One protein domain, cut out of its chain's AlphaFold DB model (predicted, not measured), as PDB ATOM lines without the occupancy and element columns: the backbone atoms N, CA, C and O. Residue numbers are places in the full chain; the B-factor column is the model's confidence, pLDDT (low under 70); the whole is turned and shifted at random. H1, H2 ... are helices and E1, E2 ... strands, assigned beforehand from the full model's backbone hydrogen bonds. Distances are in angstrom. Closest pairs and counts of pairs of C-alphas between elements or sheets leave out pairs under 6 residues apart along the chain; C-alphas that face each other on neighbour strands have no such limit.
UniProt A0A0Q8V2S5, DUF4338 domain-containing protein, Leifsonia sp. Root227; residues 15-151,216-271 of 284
ATOM      1  N   LEU A  15     194.827 341.956 278.028       95.50
ATOM      2  CA  LEU A  15     194.164 342.364 279.270       95.50
ATOM      3  C   LEU A  15     192.775 342.883 278.918       95.50
ATOM      4  O   LEU A  15     192.582 343.491 277.864       95.50
ATOM      5  N   ARG A  16     191.799 342.588 279.768       95.69
ATOM      6  CA  ARG A  16     190.412 343.012 279.598       95.69
ATOM      7  C   ARG A  16     189.927 343.503 280.947       95.69
ATOM      8  O   ARG A  16     190.079 342.781 281.928       95.69
ATOM      9  N   PHE A  17     189.370 344.700 280.966       97.38
ATOM     10  CA  PHE A  17     188.839 345.329 282.161       97.38
ATOM     11  C   PHE A  17     187.380 345.685 281.910       97.38
ATOM     12  O   PHE A  17     187.041 346.253 280.863       97.38
ATOM     13  N   LEU A  18     186.544 345.335 282.878       97.06
ATOM     14  CA  LEU A  18     185.179 345.813 282.997       97.06
ATOM     15  C   LEU A  18     185.202 346.973 283.990       97.06
ATOM     16  O   LEU A  18     185.702 346.810 285.098       97.06
ATOM     17  N   VAL A  19     184.713 348.138 283.575       97.69
ATOM     18  CA  VAL A  19     184.606 349.309 284.448       97.69
ATOM     19  C   VAL A  19     183.156 349.409 284.891       97.69
ATOM     20  O   VAL A  19     182.272 349.532 284.038       97.69
ATOM     21  N   VAL A  20     182.923 349.336 286.198       96.94
ATOM     22  CA  VAL A  20     181.589 349.327 286.806       96.94
ATOM     23  C   VAL A  20     181.397 350.514 287.740       96.94
ATOM     24  O   VAL A  20     182.357 351.071 288.268       96.94
ATOM     25  N   ASP A  21     180.143 350.907 287.900       94.69
ATOM     26  CA  ASP A  21     179.681 351.875 288.881       94.69
ATOM     27  C   ASP A  21     179.122 351.130 290.095       94.69
ATOM     28  O   ASP A  21     177.973 350.680 290.094       94.69
ATOM     29  N   GLU A  22     179.950 350.993 291.127       93.31
ATOM     30  CA  GLU A  22     179.598 350.282 292.361       93.31
ATOM     31  C   GLU A  22     178.415 350.944 293.091       93.31
ATOM     32  O   GLU A  22     177.611 350.268 293.730       93.31
ATOM     33  N   ALA A  23     178.243 352.265 292.948       91.06
ATOM     34  CA  ALA A  23     177.138 352.987 293.576       91.06
ATOM     35  C   ALA A  23     175.781 352.696 292.913       91.06
ATOM     36  O   ALA A  23     174.735 352.973 293.500       91.06
ATOM     37  N   HIS A  24     175.785 352.120 291.707       90.38
ATOM     38  CA  HIS A  24     174.587 351.847 290.917       90.38
ATOM     39  C   HIS A  24     174.482 350.361 290.562       90.38
ATOM     40  O   HIS A  24     174.258 350.006 289.403       90.38
ATOM     41  N   ASN A  25     174.612 349.489 291.570       91.50
ATOM     42  CA  ASN A  25     174.453 348.034 291.445       91.50
ATOM     43  C   ASN A  25     175.373 347.439 290.362       91.50
ATOM     44  O   ASN A  25     174.913 346.741 289.455       91.50
ATOM     45  N   ASP A  26     176.657 347.796 290.429       93.31
ATOM     46  CA  ASP A  26     177.711 347.370 289.502       93.31
ATOM     47  C   ASP A  26     177.361 347.596 288.024       93.31
ATOM     48  O   ASP A  26     177.733 346.825 287.132       93.31
ATOM     49  N   SER A  27     176.631 348.681 287.747       92.38
ATOM     50  CA  SER A  27     176.250 349.047 286.387       92.38
ATOM     51  C   SER A  27     177.491 349.237 285.522       92.38
ATOM     52  O   SER A  27     178.437 349.931 285.891       92.38
ATOM     53  N   VAL A  28     177.494 348.634 284.334       94.62
ATOM     54  CA  VAL A  28     178.649 348.703 283.436       94.62
ATOM     55  C   VAL A  28     178.781 350.111 282.865       94.62
ATOM     56  O   VAL A  28     177.921 350.578 282.120       94.62
ATOM     57  N   ILE A  29     179.907 350.763 283.147       96.25
ATOM     58  CA  ILE A  29     180.279 352.045 282.546       96.25
ATOM     59  C   ILE A  29     180.903 351.815 281.173       96.25
ATOM     60  O   ILE A  29     180.592 352.518 280.209       96.25
ATOM     61  N   GLY A  30     181.810 350.844 281.061       95.94
ATOM     62  CA  GLY A  30     182.543 350.610 279.826       95.94
ATOM     63  C   GLY A  30     183.579 349.500 279.898       95.94
ATOM     64  O   GLY A  30     183.686 348.767 280.880       95.94
ATOM     65  N   LEU A  31     184.341 349.381 278.813       95.94
ATOM     66  CA  LEU A  31     185.304 348.304 278.607       95.94
ATOM     67  C   LEU A  31     186.658 348.859 278.168       95.94
ATOM     68  O   LEU A  31     186.733 349.752 277.316       95.94
ATOM     69  N   ILE A  32     187.723 348.248 278.686       96.81
ATOM     70  CA  ILE A  32     189.092 348.425 278.195       96.81
ATOM     71  C   ILE A  32     189.604 347.062 277.738       96.81
ATOM     72  O   ILE A  32     189.653 346.107 278.510       96.81
ATOM     73  N   GLY A  33     190.004 346.967 276.477       95.56
ATOM     74  CA  GLY A  33     190.685 345.804 275.926       95.56
ATOM     75  C   GLY A  33     192.072 346.199 275.459       95.56
ATOM     76  O   GLY A  33     192.190 346.969 274.510       95.56
ATOM     77  N   LEU A  34     193.106 345.637 276.086       96.62
ATOM     78  CA  LEU A  34     194.502 345.809 275.690       96.62
ATOM     79  C   LEU A  34     195.022 344.549 275.000       96.62
ATOM     80  O   LEU A  34     194.724 343.426 275.419       96.62
ATOM     81  N   ALA A  35     195.814 344.734 273.952       94.50
ATOM     82  CA  ALA A  35     196.474 343.671 273.214       94.50
ATOM     83  C   ALA A  35     197.941 344.002 272.932       94.50
ATOM     84  O   ALA A  35     198.391 345.126 273.172       94.50
ATOM     85  N   ASP A  36     198.672 343.027 272.393       92.50
ATOM     86  CA  ASP A  36     199.943 343.320 271.740       92.50
ATOM     87  C   ASP A  36     199.767 344.417 270.681       92.50
ATOM     88  O   ASP A  36     198.808 344.370 269.903       92.50
ATOM     89  N   PRO A  37     200.677 345.400 270.647       93.19
ATOM     90  CA  PRO A  37     200.576 346.515 269.726       93.19
ATOM     91  C   PRO A  37     200.886 346.085 268.294       93.19
ATOM     92  O   PRO A  37     201.681 345.169 268.059       93.19
ATOM     93  N   VAL A  38     200.339 346.810 267.311       89.62
ATOM     94  CA  VAL A  38     200.809 346.702 265.922       89.62
ATOM     95  C   VAL A  38     202.334 346.855 265.884       89.62
ATOM     96  O   VAL A  38     202.877 347.866 266.335       89.62
ATOM     97  N   PHE A  39     203.023 345.863 265.308       89.56
ATOM     98  CA  PHE A  39     204.487 345.828 265.287       89.56
ATOM     99  C   PHE A  39     205.079 347.086 264.647       89.56
ATOM    100  O   PHE A  39     205.877 347.763 265.277       89.56
ATOM    101  N   SER A  40     204.641 347.458 263.440       90.00
ATOM    102  CA  SER A  40     205.107 348.668 262.749       90.00
ATOM    103  C   SER A  40     203.998 349.712 262.678       90.00
ATOM    104  O   SER A  40     203.039 349.564 261.917       90.00
ATOM    105  N   LEU A  41     204.132 350.768 263.481       93.06
ATOM    106  CA  LEU A  41     203.202 351.892 263.523       93.06
ATOM    107  C   LEU A  41     204.001 353.181 263.353       93.06
ATOM    108  O   LEU A  41     204.443 353.787 264.324       93.06
ATOM    109  N   GLY A  42     204.185 353.601 262.099       93.31
ATOM    110  CA  GLY A  42     205.180 354.617 261.745       93.31
ATOM    111  C   GLY A  42     205.076 355.942 262.510       93.31
ATOM    112  O   GLY A  42     206.103 356.544 262.791       93.31
ATOM    113  N   ALA A  43     203.873 356.397 262.878       94.88
ATOM    114  CA  ALA A  43     203.736 357.618 263.677       94.88
ATOM    115  C   ALA A  43     204.242 357.437 265.118       94.88
ATOM    116  O   ALA A  43     204.964 358.295 265.608       94.88
ATOM    117  N   ARG A  44     203.927 356.304 265.763       96.44
ATOM    118  CA  ARG A  44     204.463 355.953 267.087       96.44
ATOM    119  C   ARG A  44     205.977 355.816 267.026       96.44
ATOM    120  O   ARG A  44     206.666 356.395 267.849       96.44
ATOM    121  N   ASP A  45     206.480 355.048 266.061       96.50
ATOM    122  CA  ASP A  45     207.910 354.743 265.968       96.50
ATOM    123  C   ASP A  45     208.739 356.026 265.787       96.50
ATOM    124  O   ASP A  45     209.767 356.184 266.441       96.50
ATOM    125  N   ARG A  46     208.253 356.977 264.973       96.94
ATOM    126  CA  ARG A  46     208.876 358.303 264.818       96.94
ATOM    127  C   ARG A  46     208.778 359.163 266.072       96.94
ATOM    128  O   ARG A  46     209.762 359.805 266.406       96.94
ATOM    129  N   GLU A  47     207.625 359.181 266.740       97.44
ATOM    130  CA  GLU A  47     207.454 359.955 267.977       97.44
ATOM    131  C   GLU A  47     208.390 359.456 269.084       97.44
ATOM    132  O   GLU A  47     208.984 360.248 269.809       97.44
ATOM    133  N   VAL A  48     208.543 358.135 269.211       97.44
ATOM    134  CA  VAL A  48     209.475 357.552 270.182       97.44
ATOM    135  C   VAL A  48     210.926 357.774 269.757       97.44
ATOM    136  O   VAL A  48     211.772 357.999 270.620       97.44
ATOM    137  N   GLY A  49     211.207 357.765 268.451       96.94
ATOM    138  CA  GLY A  49     212.558 357.856 267.899       96.94
ATOM    139  C   GLY A  49     213.239 356.492 267.773       96.94
ATOM    140  O   GLY A  49     214.441 356.389 267.975       96.94
ATOM    141  N   TRP A  50     212.471 355.435 267.489       96.88
ATOM    142  CA  TRP A  50     212.990 354.068 267.407       96.88
ATOM    143  C   TRP A  50     213.640 353.731 266.065       96.88
ATOM    144  O   TRP A  50     213.072 353.990 265.000       96.88
ATOM    145  N   THR A  51     214.756 352.999 266.129       94.56
ATOM    146  CA  THR A  51     215.217 352.148 265.023       94.56
ATOM    147  C   THR A  51     214.388 350.859 264.928       94.56
ATOM    148  O   THR A  51     213.559 350.546 265.791       94.56
ATOM    149  N   SER A  52     214.593 350.074 263.865       92.00
ATOM    150  CA  SER A  52     213.894 348.791 263.707       92.00
ATOM    151  C   SER A  52     214.253 347.789 264.804       92.00
ATOM    152  O   SER A  52     213.376 347.045 265.247       92.00
ATOM    153  N   GLU A  53     215.508 347.804 265.246       92.62
ATOM    154  CA  GLU A  53     216.078 346.948 266.286       92.62
ATOM    155  C   GLU A  53     215.506 347.338 267.650       92.62
ATOM    156  O   GLU A  53     214.874 346.512 268.308       92.62
ATOM    157  N   GLN A  54     215.591 348.625 268.015       94.56
ATOM    158  CA  GLN A  54     215.028 349.133 269.270       94.56
ATOM    159  C   GLN A  54     213.534 348.834 269.376       94.56
ATOM    160  O   GLN A  54     213.059 348.383 270.415       94.56
ATOM    161  N   ARG A  55     212.776 349.024 268.289       95.69
ATOM    162  CA  ARG A  55     211.354 348.671 268.260       95.69
ATOM    163  C   ARG A  55     211.139 347.183 268.536       95.69
ATOM    164  O   ARG A  55     210.277 346.836 269.339       95.69
ATOM    165  N   ALA A  56     211.886 346.304 267.870       91.88
ATOM    166  CA  ALA A  56     211.745 344.863 268.065       91.88
ATOM    167  C   ALA A  56     212.018 344.450 269.522       91.88
ATOM    168  O   ALA A  56     211.337 343.570 270.050       91.88
ATOM    169  N   GLU A  57     212.963 345.116 270.181       91.75
ATOM    170  CA  GLU A  57     213.322 344.856 271.575       91.75
ATOM    171  C   GLU A  57     212.338 345.456 272.580       91.75
ATOM    172  O   GLU A  57     212.014 344.801 273.570       91.75
ATOM    173  N   ARG A  58     211.852 346.678 272.325       95.12
ATOM    174  CA  ARG A  58     211.128 347.507 273.302       95.12
ATOM    175  C   ARG A  58     209.605 347.441 273.187       95.12
ATOM    176  O   ARG A  58     208.908 347.922 274.078       95.12
ATOM    177  N   LEU A  59     209.050 346.812 272.147       95.12
ATOM    178  CA  LEU A  59     207.594 346.637 272.006       95.12
ATOM    179  C   LEU A  59     206.957 345.800 273.129       95.12
ATOM    180  O   LEU A  59     205.760 345.943 273.384       95.12
ATOM    181  N   SER A  60     207.734 344.982 273.846       95.12
ATOM    182  CA  SER A  60     207.282 344.302 275.069       95.12
ATOM    183  C   SER A  60     206.848 345.271 276.173       95.12
ATOM    184  O   SER A  60     206.121 344.866 277.072       95.12
ATOM    185  N   HIS A  61     207.204 346.551 276.091       97.38
ATOM    186  CA  HIS A  61     206.820 347.586 277.056       97.38
ATOM    187  C   HIS A  61     205.606 348.415 276.624       97.38
ATOM    188  O   HIS A  61     205.241 349.395 277.274       97.38
ATOM    189  N   VAL A  62     204.986 348.046 275.502       97.81
ATOM    190  CA  VAL A  62     203.869 348.774 274.903       97.81
ATOM    191  C   VAL A  62     202.677 347.842 274.738       97.81
ATOM    192  O   VAL A  62     202.842 346.679 274.369       97.81
ATOM    193  N   MET A  63     201.470 348.354 274.974       97.75
ATOM    194  CA  MET A  63     200.216 347.696 274.589       97.75
ATOM    195  C   MET A  63     199.387 348.584 273.660       97.75
ATOM    196  O   MET A  63     199.610 349.788 273.551       97.75
ATOM    197  N   GLU A  64     198.409 347.997 272.980       96.25
ATOM    198  CA  GLU A  64     197.416 348.725 272.193       96.25
ATOM    199  C   GLU A  64     196.011 348.498 272.747       96.25
ATOM    200  O   GLU A  64     195.575 347.358 272.922       96.25
ATOM    201  N   ALA A  65     195.294 349.587 273.016       95.56
ATOM    202  CA  ALA A  65     193.888 349.550 273.372       95.56
ATOM    203  C   ALA A  65     193.045 349.371 272.103       95.56
ATOM    204  O   ALA A  65     192.882 350.307 271.314       95.56
ATOM    205  N   PHE A  66     192.520 348.158 271.921       90.25
ATOM    206  CA  PHE A  66     191.673 347.769 270.787       90.25
ATOM    207  C   PHE A  66     190.173 347.878 271.103       90.25
ATOM    208  O   PHE A  66     189.352 347.912 270.190       90.25
ATOM    209  N   VAL A  67     189.816 347.945 272.389       91.12
ATOM    210  CA  VAL A  67     188.483 348.318 272.877       91.12
ATOM    211  C   VAL A  67     188.674 349.425 273.901       91.12
ATOM    212  O   VAL A  67     189.418 349.244 274.864       91.12
ATOM    213  N   LEU A  68     188.042 350.574 273.669       92.00
ATOM    214  CA  LEU A  68     188.167 351.731 274.547       92.00
ATOM    215  C   LEU A  68     186.946 352.643 274.430       92.00
ATOM    216  O   LEU A  68     186.887 353.525 273.566       92.00
ATOM    217  N   GLY A  69     185.973 352.447 275.312       92.31
ATOM    218  CA  GLY A  69     184.805 353.320 275.373       92.31
ATOM    219  C   GLY A  69     183.737 352.863 276.357       92.31
ATOM    220  O   GLY A  69     183.819 351.790 276.956       92.31
ATOM    221  N   ALA A  70     182.756 353.743 276.522       94.38
ATOM    222  CA  ALA A  70     181.659 353.593 277.461       94.38
ATOM    223  C   ALA A  70     180.376 353.146 276.762       94.38
ATOM    224  O   ALA A  70     180.152 353.464 275.589       94.38
ATOM    225  N   VAL A  71     179.532 352.444 277.511       92.50
ATOM    226  CA  VAL A  71     178.197 352.020 277.083       92.50
ATOM    227  C   VAL A  71     177.144 353.024 277.555       92.50
ATOM    228  O   VAL A  71     177.439 353.928 278.340       92.50
ATOM    229  N   ALA A  72     175.927 352.921 277.024       91.19
ATOM    230  CA  ALA A  72     174.821 353.740 277.502       91.19
ATOM    231  C   ALA A  72     174.399 353.319 278.923       91.19
ATOM    232  O   ALA A  72     174.482 352.131 279.236       91.19
ATOM    233  N   PRO A  73     173.981 354.269 279.780       92.69
ATOM    234  CA  PRO A  73     173.841 355.705 279.503       92.69
ATOM    235  C   PRO A  73     175.131 356.525 279.715       92.69
ATOM    236  O   PRO A  73     175.189 357.710 279.380       92.69
ATOM    237  N   TYR A  74     176.196 355.921 280.247       94.56
ATOM    238  CA  TYR A  74     177.432 356.627 280.608       94.56
ATOM    239  C   TYR A  74     178.145 357.290 279.425       94.56
ATOM    240  O   TYR A  74     178.834 358.297 279.598       94.56
ATOM    241  N   ASN A  75     177.986 356.776 278.205       92.81
ATOM    242  CA  ASN A  75     178.507 357.417 276.997       92.81
ATOM    243  C   ASN A  75     177.965 358.850 276.800       92.81
ATOM    244  O   ASN A  75     178.713 359.720 276.341       92.81
ATOM    245  N   GLU A  76     176.721 359.128 277.199       92.88
ATOM    246  CA  GLU A  76     176.115 360.466 277.142       92.88
ATOM    247  C   GLU A  76     176.730 361.424 278.169       92.88
ATOM    248  O   GLU A  76     176.923 362.613 277.882       92.88
ATOM    249  N   LEU A  77     177.150 360.873 279.310       95.00
ATOM    250  CA  LEU A  77     177.861 361.548 280.399       95.00
ATOM    251  C   LEU A  77     179.373 361.674 280.154       95.00
ATOM    252  O   LEU A  77     180.142 361.915 281.077       95.00
ATOM    253  N   LEU A  78     179.828 361.539 278.903       95.00
ATOM    254  CA  LEU A  78     181.249 361.552 278.537       95.00
ATOM    255  C   LEU A  78     182.065 360.414 279.171       95.00
ATOM    256  O   LEU A  78     183.282 360.544 279.311       95.00
ATOM    257  N   GLY A  79     181.444 359.277 279.484       96.19
ATOM    258  CA  GLY A  79     182.119 358.094 280.027       96.19
ATOM    259  C   GLY A  79     183.256 357.589 279.137       96.19
ATOM    260  O   GLY A  79     184.249 357.078 279.632       96.19
ATOM    261  N   GLY A  80     183.210 357.829 277.820       95.31
ATOM    262  CA  GLY A  80     184.340 357.513 276.937       95.31
ATOM    263  C   GLY A  80     185.650 358.207 277.344       95.31
ATOM    264  O   GLY A  80     186.723 357.641 277.153       95.31
ATOM    265  N   LYS A  81     185.573 359.401 277.955       95.69
ATOM    266  CA  LYS A  81     186.744 360.088 278.516       95.69
ATOM    267  C   LYS A  81     187.240 359.429 279.796       95.69
ATOM    268  O   LYS A  81     188.447 359.348 279.961       95.69
ATOM    269  N   LEU A  82     186.340 358.946 280.658       97.31
ATOM    270  CA  LEU A  82     186.719 358.160 281.834       97.31
ATOM    271  C   LEU A  82     187.495 356.920 281.404       97.31
ATOM    272  O   LEU A  82     188.622 356.718 281.834       97.31
ATOM    273  N   ILE A  83     186.917 356.145 280.487       97.44
ATOM    274  CA  ILE A  83     187.520 354.908 279.990       97.44
ATOM    275  C   ILE A  83     188.894 355.173 279.352       97.44
ATOM    276  O   ILE A  83     189.831 354.416 279.581       97.44
ATOM    277  N   ALA A  84     189.048 356.280 278.618       96.00
ATOM    278  CA  ALA A  84     190.346 356.711 278.103       96.00
ATOM    279  C   ALA A  84     191.337 357.109 279.214       96.00
ATOM    280  O   ALA A  84     192.502 356.730 279.138       96.00
ATOM    281  N   SER A  85     190.895 357.846 280.238       96.62
ATOM    282  CA  SER A  85     191.723 358.227 281.393       96.62
ATOM    283  C   SER A  85     192.191 357.024 282.211       96.62
ATOM    284  O   SER A  85     193.323 357.006 282.685       96.62
ATOM    285  N   LEU A  86     191.353 355.994 282.339       97.75
ATOM    286  CA  LEU A  86     191.667 354.778 283.090       97.75
ATOM    287  C   LEU A  86     192.789 353.938 282.462       97.75
ATOM    288  O   LEU A  86     193.326 353.065 283.135       97.75
ATOM    289  N   LEU A  87     193.217 354.228 281.226       96.75
ATOM    290  CA  LEU A  87     194.426 353.625 280.655       96.75
ATOM    291  C   LEU A  87     195.672 353.854 281.520       96.75
ATOM    292  O   LEU A  87     196.582 353.034 281.490       96.75
ATOM    293  N   SER A  88     195.718 354.959 282.269       95.12
ATOM    294  CA  SER A  88     196.827 355.285 283.166       95.12
ATOM    295  C   SER A  88     196.572 354.959 284.637       95.12
ATOM    296  O   SER A  88     197.285 355.471 285.500       95.12
ATOM    297  N   ALA A  89     195.545 354.160 284.932       97.50
ATOM    298  CA  ALA A  89     195.236 353.757 286.295       97.50
ATOM    299  C   ALA A  89     196.297 352.791 286.847       97.50
ATOM    300  O   ALA A  89     196.822 351.945 286.114       97.50
ATOM    301  N   ALA A  90     196.587 352.884 288.146       97.75
ATOM    302  CA  ALA A  90     197.511 351.981 288.834       97.75
ATOM    303  C   ALA A  90     197.100 350.506 288.674       97.75
ATOM    304  O   ALA A  90     197.934 349.629 288.483       97.75
ATOM    305  N   GLU A  91     195.800 350.233 288.660       98.31
ATOM    306  CA  GLU A  91     195.198 348.915 288.502       98.31
ATOM    307  C   GLU A  91     195.526 348.292 287.138       98.31
ATOM    308  O   GLU A  91     195.736 347.081 287.046       98.31
ATOM    309  N   VAL A  92     195.631 349.108 286.081       97.75
ATOM    310  CA  VAL A  92     196.043 348.635 284.750       97.75
ATOM    311  C   VAL A  92     197.517 348.231 284.757       97.75
ATOM    312  O   VAL A  92     197.850 347.173 284.221       97.75
ATOM    313  N   GLN A  93     198.377 349.024 285.408       96.69
ATOM    314  CA  GLN A  93     199.800 348.706 285.571       96.69
ATOM    315  C   GLN A  93     199.994 347.431 286.390       96.69
ATOM    316  O   GLN A  93     200.627 346.491 285.922       96.69
ATOM    317  N   ASN A  94     199.347 347.345 287.552       97.44
ATOM    318  CA  ASN A  94     199.424 346.185 288.435       97.44
ATOM    319  C   ASN A  94     198.955 344.904 287.729       97.44
ATOM    320  O   ASN A  94     199.593 343.858 287.839       97.44
ATOM    321  N   ALA A  95     197.860 344.977 286.962       97.88
ATOM    322  CA  ALA A  95     197.360 343.840 286.193       97.88
ATOM    323  C   ALA A  95     198.314 343.423 285.062       97.88
ATOM    324  O   ALA A  95     198.409 342.235 284.737       97.88
ATOM    325  N   PHE A  96     199.013 344.380 284.447       97.38
ATOM    326  CA  PHE A  96     200.049 344.078 283.473       97.38
ATOM    327  C   PHE A  96     201.243 343.393 284.125       97.38
ATOM    328  O   PHE A  96     201.630 342.318 283.668       97.38
ATOM    329  N   ASP A  97     201.783 343.972 285.195       95.94
ATOM    330  CA  ASP A  97     202.984 343.473 285.858       95.94
ATOM    331  C   ASP A  97     202.750 342.062 286.409       95.94
ATOM    332  O   ASP A  97     203.501 341.138 286.091       95.94
ATOM    333  N   ALA A  98     201.624 341.844 287.101       96.31
ATOM    334  CA  ALA A  98     201.239 340.532 287.624       96.31
ATOM    335  C   ALA A  98     201.166 339.449 286.535       96.31
ATOM    336  O   ALA A  98     201.431 338.268 286.783       96.31
ATOM    337  N   LYS A  99     200.791 339.828 285.309       95.31
ATOM    338  CA  LYS A  99     200.618 338.879 284.210       95.31
ATOM    339  C   LYS A  99     201.877 338.709 283.362       95.31
ATOM    340  O   LYS A  99     202.123 337.588 282.901       95.31
ATOM    341  N   TYR A 100     202.648 339.776 283.148       94.62
ATOM    342  CA  TYR A 100     203.659 339.856 282.091       94.62
ATOM    343  C   TYR A 100     205.062 340.283 282.521       94.62
ATOM    344  O   TYR A 100     205.953 340.068 281.704       94.62
ATOM    345  N   ALA A 101     205.282 340.824 283.729       91.38
ATOM    346  CA  ALA A 101     206.574 341.417 284.103       91.38
ATOM    347  C   ALA A 101     207.761 340.474 283.876       91.38
ATOM    348  O   ALA A 101     208.705 340.829 283.176       91.38
ATOM    349  N   HIS A 102     207.642 339.241 284.373       89.25
ATOM    350  CA  HIS A 102     208.693 338.225 284.291       89.25
ATOM    351  C   HIS A 102     208.208 336.981 283.549       89.25
ATOM    352  O   HIS A 102     207.980 335.913 284.124       89.25
ATOM    353  N   ARG A 103     207.935 337.137 282.248       86.25
ATOM    354  CA  ARG A 103     207.450 336.047 281.389       86.25
ATOM    355  C   ARG A 103     208.428 335.758 280.264       86.25
ATOM    356  O   ARG A 103     208.657 336.586 279.388       86.25
ATOM    357  N   THR A 104     208.906 334.517 280.216       87.19
ATOM    358  CA  THR A 104     209.712 334.025 279.099       87.19
ATOM    359  C   THR A 104     208.895 334.018 277.807       87.19
ATOM    360  O   THR A 104     207.858 333.363 277.689       87.19
ATOM    361  N   THR A 105     209.376 334.754 276.812       84.81
ATOM    362  CA  THR A 105     208.768 334.832 275.481       84.81
ATOM    363  C   THR A 105     208.880 333.501 274.740       84.81
ATOM    364  O   THR A 105     209.924 332.854 274.741       84.81
ATOM    365  N   LEU A 106     207.815 333.103 274.035       83.81
ATOM    366  CA  LEU A 106     207.794 331.811 273.341       83.81
ATOM    367  C   LEU A 106     208.818 331.726 272.203       83.81
ATOM    368  O   LEU A 106     209.345 330.650 271.951       83.81
ATOM    369  N   ILE A 107     209.062 332.823 271.481       80.31
ATOM    370  CA  ILE A 107     209.928 332.821 270.290       80.31
ATOM    371  C   ILE A 107     211.385 333.052 270.688       80.31
ATOM    372  O   ILE A 107     212.225 332.206 270.408       80.31
ATOM    373  N   ALA A 108     211.671 334.162 271.373       84.00
ATOM    374  CA  ALA A 108     213.036 334.537 271.734       84.00
ATOM    375  C   ALA A 108     213.570 333.813 272.983       84.00
ATOM    376  O   ALA A 108     214.744 333.962 273.295       84.00
ATOM    377  N   GLN A 109     212.727 333.057 273.702       88.38
ATOM    378  CA  GLN A 109     213.103 332.291 274.902       88.38
ATOM    379  C   GLN A 109     213.847 333.123 275.956       88.38
ATOM    380  O   GLN A 109     214.689 332.618 276.689       88.38
ATOM    381  N   ARG A 110     213.486 334.404 276.049       89.56
ATOM    382  CA  ARG A 110     214.025 335.359 277.019       89.56
ATOM    383  C   ARG A 110     212.912 336.008 277.822       89.56
ATOM    384  O   ARG A 110     211.799 336.157 277.304       89.56
ATOM    385  N   ASP A 111     213.234 336.422 279.038       91.62
ATOM    386  CA  ASP A 111     212.424 337.360 279.810       91.62
ATOM    387  C   ASP A 111     212.758 338.792 279.355       91.62
ATOM    388  O   ASP A 111     213.934 339.167 279.348       91.62
ATOM    389  N   PRO A 112     211.781 339.576 278.872       87.94
ATOM    390  CA  PRO A 112     212.018 340.955 278.484       87.94
ATOM    391  C   PRO A 112     212.029 341.949 279.650       87.94
ATOM    392  O   PRO A 112     212.207 343.128 279.357       87.94
ATOM    393  N   ASP A 113     211.798 341.521 280.897       92.00
ATOM    394  CA  ASP A 113     211.533 342.424 282.030       92.00
ATOM    395  C   ASP A 113     210.444 343.446 281.658       92.00
ATOM    396  O   ASP A 113     210.634 344.666 281.617       92.00
ATOM    397  N   ALA A 114     209.300 342.925 281.201       93.62
ATOM    398  CA  ALA A 114     208.276 343.750 280.586       93.62
ATOM    399  C   ALA A 114     207.670 344.710 281.616       93.62
ATOM    400  O   ALA A 114     206.884 344.309 282.462       93.62
ATOM    401  N   ARG A 115     207.956 346.002 281.471       95.94
ATOM    402  CA  ARG A 115     207.262 347.087 282.188       95.94
ATOM    403  C   ARG A 115     206.338 347.865 281.253       95.94
ATOM    404  O   ARG A 115     206.760 348.210 280.150       95.94
ATOM    405  N   LEU A 116     205.091 348.132 281.648       97.56
ATOM    406  CA  LEU A 116     204.125 348.839 280.794       97.56
ATOM    407  C   LEU A 116     204.412 350.347 280.782       97.56
ATOM    408  O   LEU A 116     203.993 351.088 281.663       97.56
ATOM    409  N   ALA A 117     205.145 350.813 279.772       98.00
ATOM    410  CA  ALA A 117     205.572 352.208 279.657       98.00
ATOM    411  C   ALA A 117     204.604 353.068 278.832       98.00
ATOM    412  O   ALA A 117     204.516 354.280 279.027       98.00
ATOM    413  N   MET A 118     203.883 352.460 277.887       98.12
ATOM    414  CA  MET A 118     202.990 353.188 276.989       98.12
ATOM    415  C   MET A 118     201.819 352.325 276.523       98.12
ATOM    416  O   MET A 118     201.986 351.156 276.172       98.12
ATOM    417  N   ILE A 119     200.641 352.935 276.414       98.19
ATOM    418  CA  ILE A 119     199.505 352.357 275.693       98.19
ATOM    419  C   ILE A 119     199.251 353.177 274.433       98.19
ATOM    420  O   ILE A 119     199.297 354.401 274.448       98.19
ATOM    421  N   THR A 120     198.983 352.511 273.319       97.25
ATOM    422  CA  THR A 120     198.613 353.157 272.055       97.25
ATOM    423  C   THR A 120     197.160 352.878 271.719       97.25
ATOM    424  O   THR A 120     196.600 351.875 272.148       97.25
ATOM    425  N   THR A 121     196.514 353.759 270.967       94.94
ATOM    426  CA  THR A 121     195.196 353.467 270.398       94.94
ATOM    427  C   THR A 121     194.983 354.246 269.113       94.94
ATOM    428  O   THR A 121     195.633 355.264 268.860       94.94
ATOM    429  N   ASN A 122     194.048 353.767 268.305       92.19
ATOM    430  CA  ASN A 122     193.667 354.378 267.048       92.19
ATOM    431  C   ASN A 122     192.200 354.804 267.122       92.19
ATOM    432  O   ASN A 122     191.348 354.080 267.630       92.19
ATOM    433  N   SER A 123     191.882 355.974 266.575       90.25
ATOM    434  CA  SER A 123     190.482 356.351 266.328       90.25
ATOM    435  C   SER A 123     189.773 355.337 265.414       90.25
ATOM    436  O   SER A 123     190.411 354.680 264.590       90.25
ATOM    437  N   ALA A 124     188.442 355.268 265.487       79.88
ATOM    438  CA  ALA A 124     187.661 354.441 264.568       79.88
ATOM    439  C   ALA A 124     187.708 354.974 263.119       79.88
ATOM    440  O   ALA A 124     187.984 354.209 262.190       79.88
ATOM    441  N   LEU A 125     187.467 356.284 262.950       76.81
ATOM    442  CA  LEU A 125     187.393 357.002 261.673       76.81
ATOM    443  C   LEU A 125     188.026 358.398 261.828       76.81
ATOM    444  O   LEU A 125     187.473 359.246 262.523       76.81
ATOM    445  N   GLY A 126     189.165 358.665 261.186       82.88
ATOM    446  CA  GLY A 126     189.750 360.011 261.157       82.88
ATOM    447  C   GLY A 126     190.172 360.543 262.532       82.88
ATOM    448  O   GLY A 126     191.044 359.972 263.169       82.88
ATOM    449  N   ARG A 127     189.621 361.684 262.968       81.94
ATOM    450  CA  ARG A 127     189.905 362.279 264.290       81.94
ATOM    451  C   ARG A 127     188.861 361.823 265.312       81.94
ATOM    452  O   ARG A 127     187.670 361.868 265.023       81.94
ATOM    453  N   SER A 128     189.276 361.455 266.529       80.25
ATOM    454  CA  SER A 128     188.349 361.023 267.591       80.25
ATOM    455  C   SER A 128     188.001 362.163 268.545       80.25
ATOM    456  O   SER A 128     188.870 362.696 269.229       80.25
ATOM    457  N   SER A 129     186.717 362.507 268.670       76.19
ATOM    458  CA  SER A 129     186.248 363.467 269.681       76.19
ATOM    459  C   SER A 129     186.371 362.942 271.118       76.19
ATOM    460  O   SER A 129     186.471 363.745 272.043       76.19
ATOM    461  N   ILE A 130     186.404 361.615 271.301       80.12
ATOM    462  CA  ILE A 130     186.502 360.955 272.611       80.12
ATOM    463  C   ILE A 130     187.909 361.117 273.189       80.12
ATOM    464  O   ILE A 130     188.059 361.470 274.354       80.12
ATOM    465  N   TYR A 131     188.935 360.890 272.367       82.00
ATOM    466  CA  TYR A 131     190.339 360.879 272.802       82.00
ATOM    467  C   TYR A 131     190.976 362.271 272.784       82.00
ATOM    468  O   TYR A 131     192.031 362.499 273.373       82.00
ATOM    469  N   ASN A 132     190.316 363.237 272.148       79.44
ATOM    470  CA  ASN A 132     190.775 364.615 272.126       79.44
ATOM    471  C   ASN A 132     190.536 365.311 273.474       79.44
ATOM    472  O   ASN A 132     189.436 365.293 274.030       79.44
ATOM    473  N   ARG A 133     191.562 366.032 273.950       84.62
ATOM    474  CA  ARG A 133     191.503 366.888 275.152       84.62
ATOM    475  C   ARG A 133     191.090 366.130 276.427       84.62
ATOM    476  O   ARG A 133     190.445 366.712 277.302       84.62
ATOM    477  N   VAL A 134     191.448 364.851 276.531       92.25
ATOM    478  CA  VAL A 134     191.378 364.099 277.790       92.25
ATOM    479  C   VAL A 134     192.582 364.521 278.629       92.25
ATOM    480  O   VAL A 134     193.721 364.214 278.276       92.25
ATOM    481  N   ARG A 135     192.332 365.314 279.676       93.81
ATOM    482  CA  ARG A 135     193.372 365.894 280.535       93.81
ATOM    483  C   ARG A 135     193.389 365.235 281.908       93.81
ATOM    484  O   ARG A 135     192.324 364.981 282.473       93.81
ATOM    485  N   ARG A 136     194.590 365.020 282.432       92.75
ATOM    486  CA  ARG A 136     194.847 364.672 283.832       92.75
ATOM    487  C   ARG A 136     194.591 365.884 284.738       92.75
ATOM    488  O   ARG A 136     194.370 366.992 284.238       92.75
ATOM    489  N   ARG A 137     194.632 365.671 286.058       90.62
ATOM    490  CA  ARG A 137     194.470 366.731 287.072       90.62
ATOM    491  C   ARG A 137     195.516 367.845 286.921       90.62
ATOM    492  O   ARG A 137     195.173 369.016 287.018       90.62
ATOM    493  N   ASP A 138     196.751 367.492 286.566       90.94
ATOM    494  CA  ASP A 138     197.855 368.431 286.295       90.94
ATOM    495  C   ASP A 138     197.733 369.190 284.950       90.94
ATOM    496  O   ASP A 138     198.608 369.967 284.571       90.94
ATOM    497  N   GLY A 139     196.659 368.953 284.190       91.94
ATOM    498  CA  GLY A 139     196.410 369.575 282.894       91.94
ATOM    499  C   GLY A 139     197.112 368.903 281.710       91.94
ATOM    500  O   GLY A 139     196.778 369.226 280.561       91.94
ATOM    501  N   SER A 140     198.019 367.952 281.937       92.31
ATOM    502  CA  SER A 140     198.673 367.184 280.874       92.31
ATOM    503  C   SER A 140     197.678 366.268 280.146       92.31
ATOM    504  O   SER A 140     196.594 365.955 280.643       92.31
ATOM    505  N   LEU A 141     197.998 365.876 278.910       94.75
ATOM    506  CA  LEU A 141     197.132 364.997 278.120       94.75
ATOM    507  C   LEU A 141     197.340 363.534 278.513       94.75
ATOM    508  O   LEU A 141     198.472 363.054 278.510       94.75
ATOM    509  N   VAL A 142     196.238 362.815 278.735       94.88
ATOM    510  CA  VAL A 142     196.252 361.348 278.852       94.88
ATOM    511  C   VAL A 142     196.650 360.723 277.515       94.88
ATOM    512  O   VAL A 142     197.499 359.844 277.475       94.88
ATOM    513  N   LEU A 143     196.051 361.198 276.416       95.06
ATOM    514  CA  LEU A 143     196.280 360.702 275.057       95.06
ATOM    515  C   LEU A 143     196.843 361.824 274.176       95.06
ATOM    516  O   LEU A 143     196.176 362.828 273.914       95.06
ATOM    517  N   ARG A 144     198.077 361.643 273.703       94.81
ATOM    518  CA  ARG A 144     198.780 362.552 272.793       94.81
ATOM    519  C   ARG A 144     198.551 362.118 271.342       94.81
ATOM    520  O   ARG A 144     198.901 360.987 271.006       94.81
ATOM    521  N   PRO A 145     197.968 362.962 270.476       95.06
ATOM    522  CA  PRO A 145     197.843 362.646 269.058       95.06
ATOM    523  C   PRO A 145     199.196 362.791 268.348       95.06
ATOM    524  O   PRO A 145     199.818 363.842 268.456       95.06
ATOM    525  N   VAL A 146     199.617 361.781 267.581       95.31
ATOM    526  CA  VAL A 146     200.965 361.748 266.953       95.31
ATOM    527  C   VAL A 146     200.952 361.594 265.431       95.31
ATOM    528  O   VAL A 146     201.989 361.488 264.784       95.31
ATOM    529  N   GLY A 147     199.766 361.575 264.823       94.00
ATOM    530  CA  GLY A 147     199.601 361.511 263.373       94.00
ATOM    531  C   GLY A 147     198.506 360.542 262.957       94.00
ATOM    532  O   GLY A 147     197.580 360.275 263.722       94.00
ATOM    533  N   PHE A 148     198.611 360.027 261.733       94.06
ATOM    534  CA  PHE A 148     197.600 359.174 261.116       94.06
ATOM    535  C   PHE A 148     198.211 357.904 260.524       94.06
ATOM    536  O   PHE A 148     199.360 357.891 260.080       94.06
ATOM    537  N   THR A 149     197.424 356.832 260.486       92.62
ATOM    538  CA  THR A 149     197.728 355.642 259.685       92.62
ATOM    539  C   THR A 149     197.519 355.928 258.198       92.62
ATOM    540  O   THR A 149     196.596 356.655 257.848       92.62
ATOM    541  N   ASN A 150     198.227 355.219 257.317       88.62
ATOM    542  CA  ASN A 150     197.996 355.295 255.866       88.62
ATOM    543  C   ASN A 150     196.753 354.520 255.377       88.62
ATOM    544  O   ASN A 150     196.410 354.612 254.205       88.62
ATOM    545  N   GLY A 151     196.088 353.742 256.243       86.62
ATOM    546  CA  GLY A 151     194.909 352.955 255.864       86.62
ATOM    547  C   GLY A 151     195.258 351.744 254.998       86.62
ATOM    548  O   GLY A 151     194.920 351.696 253.817       86.62
ATOM    549  N   VAL A 216     191.829 354.770 254.287       87.12
ATOM    550  CA  VAL A 216     191.055 355.192 255.471       87.12
ATOM    551  C   VAL A 216     192.021 355.435 256.622       87.12
ATOM    552  O   VAL A 216     192.518 354.503 257.262       87.12
ATOM    553  N   GLN A 217     192.287 356.712 256.860       90.75
ATOM    554  CA  GLN A 217     193.210 357.174 257.878       90.75
ATOM    555  C   GLN A 217     192.549 357.167 259.257       90.75
ATOM    556  O   GLN A 217     191.421 357.629 259.440       90.75
ATOM    557  N   ARG A 218     193.281 356.665 260.249       91.12
ATOM    558  CA  ARG A 218     192.913 356.698 261.663       91.12
ATOM    559  C   ARG A 218     193.963 357.498 262.403       91.12
ATOM    560  O   ARG A 218     195.154 357.251 262.219       91.12
ATOM    561  N   GLN A 219     193.530 358.455 263.214       94.31
ATOM    562  CA  GLN A 219     194.427 359.181 264.096       94.31
ATOM    563  C   GLN A 219     194.990 358.232 265.152       94.31
ATOM    564  O   GLN A 219     194.246 357.443 265.740       94.31
ATOM    565  N   ILE A 220     196.296 358.334 265.363       95.31
ATOM    566  CA  ILE A 220     197.071 357.539 266.311       95.31
ATOM    567  C   ILE A 220     197.268 358.374 267.572       95.31
ATOM    568  O   ILE A 220     197.645 359.549 267.495       95.31
ATOM    569  N   TYR A 221     197.037 357.748 268.720       96.44
ATOM    570  CA  TYR A 221     197.212 358.343 270.035       96.44
ATOM    571  C   TYR A 221     198.160 357.503 270.885       96.44
ATOM    572  O   TYR A 221     198.086 356.272 270.879       96.44
ATOM    573  N   LEU A 222     199.018 358.181 271.642       97.12
ATOM    574  CA  LEU A 222     199.911 357.578 272.624       97.12
ATOM    575  C   LEU A 222     199.494 358.016 274.028       97.12
ATOM    576  O   LEU A 222     199.261 359.201 274.253       97.12
ATOM    577  N   ALA A 223     199.445 357.079 274.965       96.94
ATOM    578  CA  ALA A 223     199.309 357.314 276.395       96.94
ATOM    579  C   ALA A 223     200.629 356.943 277.084       96.94
ATOM    580  O   ALA A 223     200.832 355.768 277.402       96.94
ATOM    581  N   PRO A 224     201.552 357.904 277.274       97.06
ATOM    582  CA  PRO A 224     202.729 357.701 278.108       97.06
ATOM    583  C   PRO A 224     202.307 357.456 279.561       97.06
ATOM    584  O   PRO A 224     201.447 358.172 280.087       97.06
ATOM    585  N   LEU A 225     202.905 356.449 280.197       97.12
ATOM    586  CA  LEU A 225     202.574 356.029 281.565       97.12
ATOM    587  C   LEU A 225     203.665 356.375 282.581       97.12
ATOM    588  O   LEU A 225     203.497 356.133 283.770       97.12
ATOM    589  N   ALA A 226     204.758 356.970 282.116       96.38
ATOM    590  CA  ALA A 226     205.857 357.488 282.916       96.38
ATOM    591  C   ALA A 226     206.256 358.899 282.466       96.38
ATOM    592  O   ALA A 226     206.126 359.229 281.280       96.38
ATOM    593  N   THR A 227     206.830 359.693 283.375       95.75
ATOM    594  CA  THR A 227     207.375 361.027 283.047       95.75
ATOM    595  C   THR A 227     208.456 360.945 281.973       95.75
ATOM    596  O   THR A 227     208.537 361.811 281.104       95.75
ATOM    597  N   ASN A 228     209.236 359.866 281.995       97.62
ATOM    598  CA  ASN A 228     210.367 359.615 281.115       97.62
ATOM    599  C   ASN A 228     210.116 358.470 280.114       97.62
ATOM    600  O   ASN A 228     211.049 357.840 279.629       97.62
ATOM    601  N   THR A 229     208.844 358.205 279.774       97.81
ATOM    602  CA  THR A 229     208.443 357.114 278.859       97.81
ATOM    603  C   THR A 229     209.305 357.056 277.595       97.81
ATOM    604  O   THR A 229     209.765 355.990 277.204       97.81
ATOM    605  N   PHE A 230     209.518 358.192 276.928       97.81
ATOM    606  CA  PHE A 230     210.181 358.219 275.626       97.81
ATOM    607  C   PHE A 230     211.694 357.979 275.720       97.81
ATOM    608  O   PHE A 230     212.212 357.169 274.957       97.81
ATOM    609  N   SER A 231     212.386 358.637 276.653       98.06
ATOM    610  CA  SER A 231     213.825 358.443 276.885       98.06
ATOM    611  C   SER A 231     214.123 357.028 277.370       98.06
ATOM    612  O   SER A 231     214.994 356.353 276.820       98.06
ATOM    613  N   TRP A 232     213.313 356.503 278.290       98.25
ATOM    614  CA  TRP A 232     213.425 355.116 278.734       98.25
ATOM    615  C   TRP A 232     213.183 354.106 277.599       98.25
ATOM    616  O   TRP A 232     213.956 353.163 277.427       98.25
ATOM    617  N   LEU A 233     212.167 354.317 276.748       97.75
ATOM    618  CA  LEU A 233     211.919 353.446 275.589       97.75
ATOM    619  C   LEU A 233     213.030 353.513 274.532       97.75
ATOM    620  O   LEU A 233     213.189 352.549 273.780       97.75
ATOM    621  N   ARG A 234     213.798 354.603 274.457       97.44
ATOM    622  CA  ARG A 234     215.014 354.689 273.630       97.44
ATOM    623  C   ARG A 234     216.241 354.051 274.290       97.44
ATOM    624  O   ARG A 234     217.232 353.816 273.605       97.44
ATOM    625  N   GLY A 235     216.157 353.713 275.575       95.75
ATOM    626  CA  GLY A 235     217.265 353.180 276.366       95.75
ATOM    627  C   GLY A 235     218.220 354.251 276.894       95.75
ATOM    628  O   GLY A 235     219.340 353.916 277.259       95.75
ATOM    629  N   GLU A 236     217.794 355.516 276.913       97.00
ATOM    630  CA  GLU A 236     218.567 356.640 277.462       97.00
ATOM    631  C   GLU A 236     218.513 356.660 278.994       97.00
ATOM    632  O   GLU A 236     219.505 356.987 279.638       97.00
ATOM    633  N   ASP A 237     217.377 356.248 279.567       97.25
ATOM    634  CA  ASP A 237     217.198 356.096 281.012       97.25
ATOM    635  C   ASP A 237     217.193 354.615 281.409       97.25
ATOM    636  O   ASP A 237     216.589 353.778 280.731       97.25
ATOM    637  N   SER A 238     217.815 354.289 282.545       93.75
ATOM    638  CA  SER A 238     217.827 352.933 283.112       93.75
ATOM    639  C   SER A 238     216.525 352.578 283.835       93.75
ATOM    640  O   SER A 238     216.087 351.427 283.802       93.75
ATOM    641  N   GLU A 239     215.872 353.561 284.457       95.50
ATOM    642  CA  GLU A 239     214.669 353.367 285.267       95.50
ATOM    643  C   GLU A 239     213.441 354.048 284.666       95.50
ATOM    644  O   GLU A 239     213.514 355.123 284.073       95.50
ATOM    645  N   LEU A 240     212.286 353.398 284.822       96.69
ATOM    646  CA  LEU A 240     210.996 353.908 284.366       96.69
ATOM    647  C   LEU A 240     210.264 354.592 285.524       96.69
ATOM    648  O   LEU A 240     209.869 353.927 286.482       96.69
ATOM    649  N   HIS A 241     210.025 355.896 285.411       96.38
ATOM    650  CA  HIS A 241     209.374 356.704 286.443       96.38
ATOM    651  C   HIS A 241     207.862 356.784 286.204       96.38
ATOM    652  O   HIS A 241     207.349 357.744 285.619       96.38
ATOM    653  N   LEU A 242     207.151 355.732 286.618       94.31
ATOM    654  CA  LEU A 242     205.709 355.596 286.408       94.31
ATOM    655  C   LEU A 242     204.903 356.735 287.054       94.31
ATOM    656  O   LEU A 242     205.145 357.142 288.185       94.31
ATOM    657  N   GLN A 243     203.889 357.196 286.327       89.75
ATOM    658  CA  GLN A 243     202.877 358.142 286.785       89.75
ATOM    659  C   GLN A 243     201.536 357.424 286.857       89.75
ATOM    660  O   GLN A 243     200.829 357.294 285.853       89.75
ATOM    661  N   THR A 244     201.195 356.956 288.053       87.38
ATOM    662  CA  THR A 244     199.946 356.236 288.296       87.38
ATOM    663  C   THR A 244     199.080 356.984 289.293       87.38
ATOM    664  O   THR A 244     199.572 357.616 290.224       87.38
ATOM    665  N   GLU A 245     197.776 356.906 289.073       94.50
ATOM    666  CA  GLU A 245     196.752 357.302 290.032       94.50
ATOM    667  C   GLU A 245     195.783 356.120 290.176       94.50
ATOM    668  O   GLU A 245     195.568 355.402 289.192       94.50
ATOM    669  N   PRO A 246     195.189 355.891 291.359       97.25
ATOM    670  CA  PRO A 246     194.130 354.898 291.505       97.25
ATOM    671  C   PRO A 246     192.956 355.186 290.563       97.25
ATOM    672  O   PRO A 246     192.593 356.349 290.349       97.25
ATOM    673  N   ALA A 247     192.311 354.142 290.046       97.44
ATOM    674  CA  ALA A 247     191.148 354.253 289.170       97.44
ATOM    675  C   ALA A 247     190.033 355.094 289.808       97.44
ATOM    676  O   ALA A 247     189.409 355.904 289.120       97.44
ATOM    677  N   ALA A 248     189.841 354.966 291.125       96.44
ATOM    678  CA  ALA A 248     188.889 355.766 291.893       96.44
ATOM    679  C   ALA A 248     189.176 357.277 291.785       96.44
ATOM    680  O   ALA A 248     188.282 358.049 291.441       96.44
ATOM    681  N   ALA A 249     190.432 357.700 291.963       97.31
ATOM    682  CA  ALA A 249     190.825 359.108 291.862       97.31
ATOM    683  C   ALA A 249     190.652 359.656 290.431       97.31
ATOM    684  O   ALA A 249     190.218 360.798 290.232       97.31
ATOM    685  N   ILE A 250     190.944 358.836 289.417       97.44
ATOM    686  CA  ILE A 250     190.682 359.176 288.012       97.44
ATOM    687  C   ILE A 250     189.168 359.315 287.765       97.44
ATOM    688  O   ILE A 250     188.739 360.238 287.064       97.44
ATOM    689  N   GLY A 251     188.366 358.424 288.353       97.12
ATOM    690  CA  GLY A 251     186.905 358.441 288.315       97.12
ATOM    691  C   GLY A 251     186.308 359.709 288.914       97.12
ATOM    692  O   GLY A 251     185.503 360.374 288.262       97.12
ATOM    693  N   GLU A 252     186.757 360.099 290.105       97.00
ATOM    694  CA  GLU A 252     186.357 361.346 290.768       97.00
ATOM    695  C   GLU A 252     186.678 362.574 289.916       97.00
ATOM    696  O   GLU A 252     185.808 363.414 289.678       97.00
ATOM    697  N   TRP A 253     187.902 362.640 289.381       97.44
ATOM    698  CA  TRP A 253     188.309 363.742 288.514       97.44
ATOM    699  C   TRP A 253     187.420 363.834 287.280       97.44
ATOM    700  O   TRP A 253     186.962 364.917 286.916       97.44
ATOM    701  N   TRP A 254     187.140 362.703 286.631       96.81
ATOM    702  CA  TRP A 254     186.230 362.680 285.493       96.81
ATOM    703  C   TRP A 254     184.819 363.136 285.878       96.81
ATOM    704  O   TRP A 254     184.202 363.901 285.126       96.81
ATOM    705  N   ARG A 255     184.322 362.692 287.036       96.50
ATOM    706  CA  ARG A 255     182.984 363.016 287.529       96.50
ATOM    707  C   ARG A 255     182.819 364.523 287.682       96.50
ATOM    708  O   ARG A 255     181.899 365.097 287.104       96.50
ATOM    709  N   GLU A 256     183.742 365.159 288.393       97.00
ATOM    710  CA  GLU A 256     183.740 366.605 288.641       97.00
ATOM    711  C   GLU A 256     183.980 367.401 287.358       97.00
ATOM    712  O   GLU A 256     183.276 368.363 287.053       97.00
ATOM    713  N   ARG A 257     184.966 366.984 286.557       95.81
ATOM    714  CA  ARG A 257     185.398 367.745 285.384       95.81
ATOM    715  C   ARG A 257     184.433 367.648 284.206       95.81
ATOM    716  O   ARG A 257     184.387 368.580 283.390       95.81
ATOM    717  N   TRP A 258     183.758 366.514 284.037       95.06
ATOM    718  CA  TRP A 258     182.977 366.216 282.836       95.06
ATOM    719  C   TRP A 258     181.579 365.684 283.121       95.06
ATOM    720  O   TRP A 258     180.654 366.189 282.490       95.06
ATOM    721  N   ALA A 259     181.415 364.694 284.001       95.62
ATOM    722  CA  ALA A 259     180.129 364.012 284.144       95.62
ATOM    723  C   ALA A 259     179.044 364.927 284.727       95.62
ATOM    724  O   ALA A 259     177.983 365.045 284.122       95.62
ATOM    725  N   ILE A 260     179.330 365.622 285.837       96.38
ATOM    726  CA  ILE A 260     178.379 366.530 286.505       96.38
ATOM    727  C   ILE A 260     178.000 367.714 285.592       96.38
ATOM    728  O   ILE A 260     176.821 367.867 285.284       96.38
ATOM    729  N   PRO A 261     178.944 368.485 285.011       96.19
ATOM    730  CA  PRO A 261     178.566 369.554 284.078       96.19
ATOM    731  C   PRO A 261     177.795 369.045 282.846       96.19
ATOM    732  O   PRO A 261     176.997 369.759 282.228       96.19
ATOM    733  N   ARG A 262     178.055 367.800 282.422       95.25
ATOM    734  CA  ARG A 262     177.331 367.184 281.309       95.25
ATOM    735  C   ARG A 262     175.914 366.773 281.708       95.25
ATOM    736  O   ARG A 262     175.024 366.940 280.879       95.25
ATOM    737  N   SER A 263     175.706 366.255 282.915       95.31
ATOM    738  CA  SER A 263     174.383 365.831 283.378       95.31
ATOM    739  C   SER A 263     173.432 367.012 283.576       95.31
ATOM    740  O   SER A 263     172.243 366.872 283.315       95.31
ATOM    741  N   GLU A 264     173.952 368.186 283.940       94.69
ATOM    742  CA  GLU A 264     173.178 369.433 284.036       94.69
ATOM    743  C   GLU A 264     172.740 369.961 282.664       94.69
ATOM    744  O   GLU A 264     171.654 370.514 282.509       94.69
ATOM    745  N   SER A 265     173.586 369.786 281.643       92.00
ATOM    746  CA  SER A 265     173.330 370.301 280.290       92.00
ATOM    747  C   SER A 265     172.611 369.313 279.367       92.00
ATOM    748  O   SER A 265     172.137 369.709 278.299       92.00
ATOM    749  N   ARG A 266     172.541 368.026 279.727       90.69
ATOM    750  CA  ARG A 266     171.858 366.978 278.957       90.69
ATOM    751  C   ARG A 266     171.168 365.991 279.884       90.69
ATOM    752  O   ARG A 266     171.821 365.390 280.725       90.69
ATOM    753  N   SER A 267     169.886 365.738 279.639       89.56
ATOM    754  CA  SER A 267     169.052 364.821 280.427       89.56
ATOM    755  C   SER A 267     168.798 363.459 279.767       89.56
ATOM    756  O   SER A 267     168.181 362.607 280.394       89.56
ATOM    757  N   GLY A 268     169.280 363.214 278.538       86.56
ATOM    758  CA  GLY A 268     168.998 361.973 277.786       86.56
ATOM    759  C   GLY A 268     169.344 360.682 278.541       86.56
ATOM    760  O   GLY A 268     168.593 359.708 278.492       86.56
ATOM    761  N   TRP A 269     170.404 360.730 279.352       89.00
ATOM    762  CA  TRP A 269     170.839 359.639 280.222       89.00
ATOM    763  C   TRP A 269     169.799 359.235 281.283       89.00
ATOM    764  O   TRP A 269     169.803 358.085 281.708       89.00
ATOM    765  N   GLN A 270     168.914 360.146 281.703       88.81
ATOM    766  CA  GLN A 270     167.875 359.884 282.713       88.81
ATOM    767  C   GLN A 270     166.732 359.042 282.148       88.81
ATOM    768  O   GLN A 270     166.145 358.231 282.855       88.81
ATOM    769  N   SER A 271     166.423 359.234 280.866       88.94
ATOM    770  CA  SER A 271     165.379 358.501 280.145       88.94
ATOM    771  C   SER A 271     165.895 357.223 279.481       88.94
ATOM    772  O   SER A 271     165.226 356.675 278.608       88.94
TER     773      SER A 271
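Overview. This is residues 15 to 151 and 216 to 271 of the 284 residues of the protein "DUF4338 domain-containing protein" of Leifsonia sp. Root227 (UniProt A0A0Q8V2S5). A strongly twisted sheet of six strands curls round H3, and H6 packs on H3 and runs toward one end of the long axis, where H7 lies. H1, H2 and H5 cluster at the other end, H1 packing on E5 and E6. The printed part has 193 residues with seven named helices and six named strands, in the order E1 E2 H1 H2 E3 H3 H4 E4 E5 E6 H5 H6 H7, of mixed class. The mixed sheet runs E1 E2 E3 E4 E6 E5. The whole is compact, radius of gyration of the C-alphas 17.1 A, and only just elongated, spanning 54 by 36 by 30 A.

Arrangement. E1, residues 15 to 21, and E2, residues 27 to 35, form an antiparallel hairpin, with N 17 and O 32 within hydrogen-bond range at 2.8 A. E3, residues 62 to 70, bends by 57 degrees at residue 66 and is antiparallel to E2, N 33 to O 67 being 2.9 A. E4, residues 118 to 122, is parallel to E3, N 65 to O 120 being 2.8 A. E6, residues 219 to 224, is antiparallel to E4, N 223 to O 119 being 2.7 A, and to the edge strand E5, residues 144 to 148, N 144 to O 222 being 2.8 A. The sheet curls round H3, residues 79 to 88; the closest C-alphas of H3 and E3 are Gly 80 and Gly 69, 4.5 A. H4, residues 90 to 100, is on the same face; E3, H3, H4 and E4 make a strand-helix-strand unit, two parallel strands joined through helices, with a right-handed crossover. H6, residues 247 to 265, touches H3 at a shallow tilt of 20 degrees, opposite ways, closest at C-alphas Trp 254 and Leu 82, 5.8 A. H1, residues 42 to 48, is on the sheet at a height of 8.6 A. H5, residues 229 to 234, only grazes the sheet and only just touches H1 and H2, residues 52 to 61, with 3 pairs of C-alphas within 8 A each. Every O i to N i+4 pair is within range in H1, H4 and H5, against 4 of 6 in H2 and H3 and 13 of 15 in H6.

Along the chain. E1 begins at C-alpha 15 (194.164, 342.364, 279.270). E2 is 24.7 A long, E3 22.9 A and H6 25.6 A. H7, residues 268 to 271, ends at C-alpha 271 (165.379, 358.501, 280.145).

Size, cuts and confidence. The C-alphas of Gln 109 and Glu 264, the two farthest apart, are 55.3 A apart. Residues 152 to 215 are not printed; C-alphas 151 and 216 are 4.5 A apart across the cut. The links H4 to E4, E4 to E5 and H5 to H6 are long. Mean pLDDT of the printed part is 93.5, and no printed residue is under 70.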